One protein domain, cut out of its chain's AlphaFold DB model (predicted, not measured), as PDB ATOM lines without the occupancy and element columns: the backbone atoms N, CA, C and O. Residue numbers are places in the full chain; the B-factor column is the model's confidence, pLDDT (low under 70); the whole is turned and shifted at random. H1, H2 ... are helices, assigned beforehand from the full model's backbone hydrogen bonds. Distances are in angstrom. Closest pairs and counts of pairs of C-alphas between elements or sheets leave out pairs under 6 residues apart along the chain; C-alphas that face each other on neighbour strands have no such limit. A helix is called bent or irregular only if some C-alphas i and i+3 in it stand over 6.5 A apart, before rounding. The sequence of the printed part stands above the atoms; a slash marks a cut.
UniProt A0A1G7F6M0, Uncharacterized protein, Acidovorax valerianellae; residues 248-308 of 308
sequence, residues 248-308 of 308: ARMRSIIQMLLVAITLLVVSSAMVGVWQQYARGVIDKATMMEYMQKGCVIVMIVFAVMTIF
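This is residues 248 to 308 of the 308 residues of an uncharacterized protein of Acidovorax valerianellae (UniProt A0A1G7F6M0). A long helical hairpin: helix H1 runs along most of the length of the printed part, a tight turn at residues 279 to 283 follows, and the somewhat shorter H2 folds back beside H1, nearly parallel to its line at 4 degrees and running the opposite way. The two helices lie side by side over most of their length, and together they make a slim rod that spans 49 by 17 by 7 A. The printed part has 61 residues with two named helices, H1 then H2, and no named strand; the class is all helix. The whole is loose, with a radius of gyration of the C-alphas of 14.7 A.

The longest helix is H1, residues 248 to 278. H2, residues 284 to 307, touches it, with 12 pairs of C-alphas within 8 A. Their closest C-alphas are those of Val 266 and Gly 294, 6.5 A apart. Their lines stand at a shallow tilt of 4 degrees, and they run opposite ways. Their centres are 11.8 A apart. The two form a helical hairpin, joined by a tight link of 5 residues. In H1 and H2 every pair of O i and N i+4 is within hydrogen-bond range, and neither helix is bent.

H1 has 31 residues and measures 44.9 A from C-alpha 248 at (69.125, 6.201, -4.138) to C-alpha 278 at (35.462, -17.653, -21.892). H2 has 24 residues and measures 35.2 A from C-alpha 284 at (35.084, -10.424, -28.803) to C-alpha 307 at (61.580, 9.779, -17.307).

The two C-alphas farthest apart are those of Ala 248 and Gly 280, at 48.6 A. The first and last printed C-alphas, those of Ala 248 and Phe 308, are 12.0 A apart. The printed part has no cut, and Phe 308 is the chain's last residue. The mean pLDDT of the printed part is 78.0, and residues 248 to 251 and 306 to 308 are under 70.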
ATOM      1  N   ALA A 248      69.392   6.462  -2.723       61.38
ATOM      2  CA  ALA A 248      69.125   6.201  -4.138       61.38
ATOM      3  C   ALA A 248      68.549   4.792  -4.371       61.38
ATOM      4  O   ALA A 248      67.598   4.615  -5.135       61.38
ATOM      5  N   ARG A 249      69.070   3.788  -3.657       62.28
ATOM      6  CA  ARG A 249      68.595   2.404  -3.733       62.28
ATOM      7  C   ARG A 249      67.222   2.242  -3.084       62.28
ATOM      8  O   ARG A 249      66.398   1.504  -3.608       62.28
ATOM      9  N   MET A 250      66.928   2.980  -2.014       66.81
ATOM     10  CA  MET A 250      65.602   2.970  -1.387       66.81
ATOM     11  C   MET A 250      64.520   3.571  -2.296       66.81
ATOM     12  O   MET A 250      63.453   2.977  -2.448       66.81
ATOM     13  N   ARG A 251      64.810   4.691  -2.972       69.00
ATOM     14  CA  ARG A 251      63.900   5.274  -3.972       69.00
ATOM     15  C   ARG A 251      63.634   4.304  -5.129       69.00
ATOM     16  O   ARG A 251      62.478   4.103  -5.491       69.00
ATOM     17  N   SER A 252      64.682   3.645  -5.627       71.31
ATOM     18  CA  SER A 252      64.577   2.623  -6.676       71.31
ATOM     19  C   SER A 252      63.741   1.408  -6.240       71.31
ATOM     20  O   SER A 252      62.904   0.932  -7.005       71.31
ATOM     21  N   ILE A 253      63.890   0.943  -4.993       74.00
ATOM     22  CA  ILE A 253      63.092  -0.167  -4.447       74.00
ATOM     23  C   ILE A 253      61.612   0.219  -4.336       74.00
ATOM     24  O   ILE A 253      60.754  -0.551  -4.764       74.00
ATOM     25  N   ILE A 254      61.298   1.406  -3.808       76.50
ATOM     26  CA  ILE A 254      59.910   1.880  -3.683       76.50
ATOM     27  C   ILE A 254      59.266   2.037  -5.068       76.50
ATOM     28  O   ILE A 254      58.120   1.627  -5.263       76.50
ATOM     29  N   GLN A 255      60.005   2.569  -6.046       75.00
ATOM     30  CA  GLN A 255      59.537   2.685  -7.430       75.00
ATOM     31  C   GLN A 255      59.294   1.312  -8.074       75.00
ATOM     32  O   GLN A 255      58.225   1.100  -8.646       75.00
ATOM     33  N   MET A 256      60.210   0.347  -7.920       74.19
ATOM     34  CA  MET A 256      59.994  -1.022  -8.416       74.19
ATOM     35  C   MET A 256      58.773  -1.688  -7.778       74.19
ATOM     36  O   MET A 256      58.019  -2.381  -8.459       74.19
ATOM     37  N   LEU A 257      58.554  -1.468  -6.482       79.25
ATOM     38  CA  LEU A 257      57.447  -2.078  -5.753       79.25
ATOM     39  C   LEU A 257      56.091  -1.516  -6.215       79.25
ATOM     40  O   LEU A 257      55.147  -2.277  -6.420       79.25
ATOM     41  N   LEU A 258      56.010  -0.208  -6.479       78.69
ATOM     42  CA  LEU A 258      54.820   0.422  -7.064       78.69
ATOM     43  C   LEU A 258      54.505  -0.111  -8.469       78.69
ATOM     44  O   LEU A 258      53.343  -0.390  -8.779       78.69
ATOM     45  N   VAL A 259      55.526  -0.307  -9.310       79.31
ATOM     46  CA  VAL A 259      55.355  -0.891 -10.652       79.31
ATOM     47  C   VAL A 259      54.870  -2.335 -10.556       79.31
ATOM     48  O   VAL A 259      53.909  -2.701 -11.231       79.31
ATOM     49  N   ALA A 260      55.476  -3.138  -9.679       77.44
ATOM     50  CA  ALA A 260      55.094  -4.531  -9.479       77.44
ATOM     51  C   ALA A 260      53.626  -4.669  -9.043       77.44
ATOM     52  O   ALA A 260      52.891  -5.478  -9.608       77.44
ATOM     53  N   ILE A 261      53.167  -3.836  -8.100       81.19
ATOM     54  CA  ILE A 261      51.761  -3.815  -7.670       81.19
ATOM     55  C   ILE A 261      50.846  -3.420  -8.832       81.19
ATOM     56  O   ILE A 261      49.837  -4.082  -9.071       81.19
ATOM     57  N   THR A 262      51.203  -2.379  -9.584       79.31
ATOM     58  CA  THR A 262      50.379  -1.893 -10.700       79.31
ATOM     59  C   THR A 262      50.229  -2.958 -11.791       79.31
ATOM     60  O   THR A 262      49.119  -3.209 -12.262       79.31
ATOM     61  N   LEU A 263      51.315  -3.657 -12.136       79.44
ATOM     62  CA  LEU A 263      51.286  -4.775 -13.085       79.44
ATOM     63  C   LEU A 263      50.435  -5.939 -12.578       79.44
ATOM     64  O   LEU A 263      49.712  -6.549 -13.366       79.44
ATOM     65  N   LEU A 264      50.479  -6.235 -11.280       82.38
ATOM     66  CA  LEU A 264      49.695  -7.312 -10.679       82.38
ATOM     67  C   LEU A 264      48.194  -6.997 -10.731       82.38
ATOM     68  O   LEU A 264      47.405  -7.844 -11.150       82.38
ATOM     69  N   VAL A 265      47.802  -5.761 -10.405       85.06
ATOM     70  CA  VAL A 265      46.410  -5.294 -10.508       85.06
ATOM     71  C   VAL A 265      45.918  -5.371 -11.955       85.06
ATOM     72  O   VAL A 265      44.875  -5.977 -12.207       85.06
ATOM     73  N   VAL A 266      46.678  -4.840 -12.919       82.75
ATOM     74  CA  VAL A 266      46.291  -4.882 -14.341       82.75
ATOM     75  C   VAL A 266      46.204  -6.325 -14.849       82.75
ATOM     76  O   VAL A 266      45.234  -6.677 -15.518       82.75
ATOM     77  N   SER A 267      47.154  -7.185 -14.474       79.19
ATOM     78  CA  SER A 267      47.142  -8.607 -14.845       79.19
ATOM     79  C   SER A 267      45.920  -9.328 -14.274       79.19
ATOM     80  O   SER A 267      45.264 -10.089 -14.983       79.19
ATOM     81  N   SER A 268      45.556  -9.049 -13.018       85.81
ATOM     82  CA  SER A 268      44.361  -9.629 -12.394       85.81
ATOM     83  C   SER A 268      43.069  -9.200 -13.105       85.81
ATOM     84  O   SER A 268      42.191 -10.029 -13.348       85.81
ATOM     85  N   ALA A 269      42.984  -7.935 -13.530       82.81
ATOM     86  CA  ALA A 269      41.851  -7.418 -14.289       82.81
ATOM     87  C   ALA A 269      41.771  -8.048 -15.689       82.81
ATOM     88  O   ALA A 269      40.691  -8.452 -16.120       82.81
ATOM     89  N   MET A 270      42.908  -8.211 -16.377       82.44
ATOM     90  CA  MET A 270      42.973  -8.873 -17.686       82.44
ATOM     91  C   MET A 270      42.536 -10.341 -17.621       82.44
ATOM     92  O   MET A 270      41.798 -10.802 -18.493       82.44
ATOM     93  N   VAL A 271      42.926 -11.069 -16.569       86.88
ATOM     94  CA  VAL A 271      42.455 -12.443 -16.328       86.88
ATOM     95  C   VAL A 271      40.945 -12.468 -16.076       86.88
ATOM     96  O   VAL A 271      40.256 -13.340 -16.604       86.88
ATOM     97  N   GLY A 272      40.406 -11.498 -15.331       82.75
ATOM     98  CA  GLY A 272      38.963 -11.357 -15.118       82.75
ATOM     99  C   GLY A 272      38.184 -11.151 -16.423       82.75
ATOM    100  O   GLY A 272      37.187 -11.831 -16.660       82.75
ATOM    101  N   VAL A 273      38.675 -10.278 -17.308       84.12
ATOM    102  CA  VAL A 273      38.083 -10.043 -18.639       84.12
ATOM    103  C   VAL A 273      38.141 -11.309 -19.499       84.12
ATOM    104  O   VAL A 273      37.144 -11.681 -20.119       84.12
ATOM    105  N   TRP A 274      39.266 -12.029 -19.488       80.31
ATOM    106  CA  TRP A 274      39.396 -13.303 -20.201       80.31
ATOM    107  C   TRP A 274      38.408 -14.361 -19.697       80.31
ATOM    108  O   TRP A 274      37.770 -15.051 -20.491       80.31
ATOM    109  N   GLN A 275      38.231 -14.474 -18.377       85.88
ATOM    110  CA  GLN A 275      37.259 -15.395 -17.784       85.88
ATOM    111  C   GLN A 275      35.818 -15.042 -18.169       85.88
ATOM    112  O   GLN A 275      35.017 -15.947 -18.398       85.88
ATOM    113  N   GLN A 276      35.476 -13.754 -18.265       81.25
ATOM    114  CA  GLN A 276      34.154 -13.318 -18.725       81.25
ATOM    115  C   GLN A 276      33.922 -13.643 -20.205       81.25
ATOM    116  O   GLN A 276      32.840 -14.112 -20.560       81.25
ATOM    117  N   TYR A 277      34.941 -13.480 -21.054       83.38
ATOM    118  CA  TYR A 277      34.881 -13.885 -22.461       83.38
ATOM    119  C   TYR A 277      34.733 -15.406 -22.610       83.38
ATOM    120  O   TYR A 277      33.853 -15.877 -23.324       83.38
ATOM    121  N   ALA A 278      35.526 -16.189 -21.872       82.62
ATOM    122  CA  ALA A 278      35.462 -17.653 -21.892       82.62
ATOM    123  C   ALA A 278      34.109 -18.206 -21.404       82.62
ATOM    124  O   ALA A 278      33.707 -19.297 -21.799       82.62
ATOM    125  N   ARG A 279      33.397 -17.449 -20.560       87.69
ATOM    126  CA  ARG A 279      32.033 -17.757 -20.099       87.69
ATOM    127  C   ARG A 279      30.938 -17.248 -21.045       87.69
ATOM    128  O   ARG A 279      29.765 -17.433 -20.741       87.69
ATOM    129  N   GLY A 280      31.297 -16.602 -22.156       83.50
ATOM    130  CA  GLY A 280      30.351 -16.051 -23.132       83.50
ATOM    131  C   GLY A 280      29.575 -14.827 -22.640       83.50
ATOM    132  O   GLY A 280      28.550 -14.489 -23.219       83.50
ATOM    133  N   VAL A 281      30.037 -14.175 -21.566       85.19
ATOM    134  CA  VAL A 281      29.367 -13.009 -20.963       85.19
ATOM    135  C   VAL A 281      29.630 -11.734 -21.768       85.19
ATOM    136  O   VAL A 281      28.793 -10.838 -21.788       85.19
ATOM    137  N   ILE A 282      30.784 -11.655 -22.437       87.44
ATOM    138  CA  ILE A 282      31.192 -10.514 -23.263       87.44
ATOM    139  C   ILE A 282      31.544 -10.971 -24.677       87.44
ATOM    140  O   ILE A 282      32.035 -12.082 -24.886       87.44
ATOM    141  N   ASP A 283      31.316 -10.096 -25.648       87.69
ATOM    142  CA  ASP A 283      31.682 -10.313 -27.038       87.69
ATOM    143  C   ASP A 283      33.176 -10.036 -27.289       87.69
ATOM    144  O   ASP A 283      33.886  -9.392 -26.507       87.69
ATOM    145  N   LYS A 284      33.671 -10.536 -28.424       75.56
ATOM    146  CA  LYS A 284      35.084 -10.424 -28.803       75.56
ATOM    147  C   LYS A 284      35.535  -8.967 -28.989       75.56
ATOM    148  O   LYS A 284      36.699  -8.677 -28.715       75.56
ATOM    149  N   ALA A 285      34.656  -8.065 -29.442       76.75
ATOM    150  CA  ALA A 285      35.021  -6.665 -29.663       76.75
ATOM    151  C   ALA A 285      35.234  -5.942 -28.327       76.75
ATOM    152  O   ALA A 285      36.278  -5.319 -28.131       76.75
ATOM    153  N   THR A 286      34.332  -6.145 -27.363       76.25
ATOM    154  CA  THR A 286      34.470  -5.624 -25.995       76.25
ATOM    155  C   THR A 286      35.717  -6.166 -25.286       76.25
ATOM    156  O   THR A 286      36.434  -5.424 -24.612       76.25
ATOM    157  N   MET A 287      36.051  -7.449 -25.477       79.38
ATOM    158  CA  MET A 287      37.291  -8.025 -24.939       79.38
ATOM    159  C   MET A 287      38.544  -7.335 -25.510       79.38
ATOM    160  O   MET A 287      39.462  -7.005 -24.755       79.38
ATOM    161  N   MET A 288      38.594  -7.110 -26.830       74.12
ATOM    162  CA  MET A 288      39.726  -6.432 -27.476       74.12
ATOM    163  C   MET A 288      39.868  -4.981 -27.006       74.12
ATOM    164  O   MET A 288      40.989  -4.538 -26.760       74.12
ATOM    165  N   GLU A 289      38.760  -4.268 -26.804       79.38
ATOM    166  CA  GLU A 289      38.769  -2.900 -26.278       79.38
ATOM    167  C   GLU A 289      39.341  -2.837 -24.848       79.38
ATOM    168  O   GLU A 289      40.200  -2.001 -24.551       79.38
ATOM    169  N   TYR A 290      38.932  -3.749 -23.957       79.38
ATOM    170  CA  TYR A 290      39.469  -3.803 -22.592       79.38
ATOM    171  C   TYR A 290      40.945  -4.218 -22.544       79.38
ATOM    172  O   TYR A 290      41.710  -3.662 -21.751       79.38
ATOM    173  N   MET A 291      41.377  -5.134 -23.417       79.75
ATOM    174  CA  MET A 291      42.794  -5.492 -23.553       79.75
ATOM    175  C   MET A 291      43.638  -4.307 -24.037       79.75
ATOM    176  O   MET A 291      44.703  -4.049 -23.478       79.75
ATOM    177  N   GLN A 292      43.149  -3.539 -25.017       76.69
ATOM    178  CA  GLN A 292      43.828  -2.332 -25.499       76.69
ATOM    179  C   GLN A 292      43.973  -1.279 -24.393       76.69
ATOM    180  O   GLN A 292      45.073  -0.766 -24.185       76.69
ATOM    181  N   LYS A 293      42.904  -1.003 -23.634       77.88
ATOM    182  CA  LYS A 293      42.948  -0.066 -22.496       77.88
ATOM    183  C   LYS A 293      43.945  -0.517 -21.423       77.88
ATOM    184  O   LYS A 293      44.718   0.301 -20.929       77.88
ATOM    185  N   GLY A 294      43.985  -1.814 -21.113       77.62
ATOM    186  CA  GLY A 294      44.964  -2.383 -20.187       77.62
ATOM    187  C   GLY A 294      46.412  -2.219 -20.669       77.62
ATOM    188  O   GLY A 294      47.269  -1.804 -19.891       77.62
ATOM    189  N   CYS A 295      46.683  -2.459 -21.955       77.25
ATOM    190  CA  CYS A 295      48.013  -2.250 -22.538       77.25
ATOM    191  C   CYS A 295      48.449  -0.777 -22.510       77.25
ATOM    192  O   CYS A 295      49.603  -0.493 -22.196       77.25
ATOM    193  N   VAL A 296      47.542   0.167 -22.785       79.81
ATOM    194  CA  VAL A 296      47.846   1.608 -22.725       79.81
ATOM    195  C   VAL A 296      48.243   2.033 -21.309       79.81
ATOM    196  O   VAL A 296      49.217   2.764 -21.145       79.81
ATOM    197  N   ILE A 297      47.557   1.530 -20.279       80.56
ATOM    198  CA  ILE A 297      47.890   1.823 -18.875       80.56
ATOM    199  C   ILE A 297      49.299   1.321 -18.530       80.56
ATOM    200  O   ILE A 297      50.085   2.060 -17.939       80.56
ATOM    201  N   VAL A 298      49.657   0.101 -18.944       79.50
ATOM    202  CA  VAL A 298      51.006  -0.454 -18.722       79.50
ATOM    203  C   VAL A 298      52.073   0.374 -19.441       79.50
ATOM    204  O   VAL A 298      53.106   0.685 -18.850       79.50
ATOM    205  N   MET A 299      51.812   0.789 -20.683       75.38
ATOM    206  CA  MET A 299      52.729   1.627 -21.462       75.38
ATOM    207  C   MET A 299      52.956   3.001 -20.821       75.38
ATOM    208  O   MET A 299      54.091   3.467 -20.780       75.38
ATOM    209  N   ILE A 300      51.912   3.633 -20.273       78.81
ATOM    210  CA  ILE A 300      52.031   4.914 -19.558       78.81
ATOM    211  C   ILE A 300      52.892   4.751 -18.300       78.81
ATOM    212  O   ILE A 300      53.777   5.568 -18.056       78.81
ATOM    213  N   VAL A 301      52.680   3.684 -17.525       78.38
ATOM    214  CA  VAL A 301      53.475   3.401 -16.318       78.38
ATOM    215  C   VAL A 301      54.950   3.190 -16.671       78.38
ATOM    216  O   VAL A 301      55.818   3.761 -16.014       78.38
ATOM    217  N   PHE A 302      55.247   2.441 -17.738       75.50
ATOM    218  CA  PHE A 302      56.619   2.265 -18.224       75.50
ATOM    219  C   PHE A 302      57.239   3.573 -18.736       75.50
ATOM    220  O   PHE A 302      58.385   3.863 -18.406       75.50
ATOM    221  N   ALA A 303      56.492   4.393 -19.481       75.25
ATOM    222  CA  ALA A 303      56.979   5.676 -19.985       75.25
ATOM    223  C   ALA A 303      57.317   6.655 -18.849       75.25
ATOM    224  O   ALA A 303      58.375   7.284 -18.864       75.25
ATOM    225  N   VAL A 304      56.469   6.735 -17.820       75.25
ATOM    226  CA  VAL A 304      56.741   7.541 -16.621       75.25
ATOM    227  C   VAL A 304      58.010   7.052 -15.921       75.25
ATOM    228  O   VAL A 304      58.833   7.869 -15.527       75.25
ATOM    229  N   MET A 305      58.227   5.737 -15.830       70.88
ATOM    230  CA  MET A 305      59.446   5.177 -15.230       70.88
ATOM    231  C   MET A 305      60.715   5.478 -16.029       70.88
ATOM    232  O   MET A 305      61.775   5.586 -15.435       70.88
ATOM    233  N   THR A 306      60.638   5.638 -17.353       69.62
ATOM    234  CA  THR A 306      61.816   6.010 -18.159       69.62
ATOM    235  C   THR A 306      62.220   7.483 -18.032       69.62
ATOM    236  O   THR A 306      63.307   7.849 -18.468       69.62
ATOM    237  N   ILE A 307      61.357   8.330 -17.457       69.00
ATOM    238  CA  ILE A 307      61.580   9.779 -17.307       69.00
ATOM    239  C   ILE A 307      62.170  10.135 -15.923       69.00
ATOM    240  O   ILE A 307      62.728  11.222 -15.766       69.00
ATOM    241  N   PHE A 308      62.073   9.239 -14.933       56.97
ATOM    242  CA  PHE A 308      62.481   9.460 -13.534       56.97
ATOM    243  C   PHE A 308      63.622   8.548 -13.086       56.97
ATOM    244  O   PHE A 308      64.317   8.961 -12.127       56.97
TER     245      PHE A 308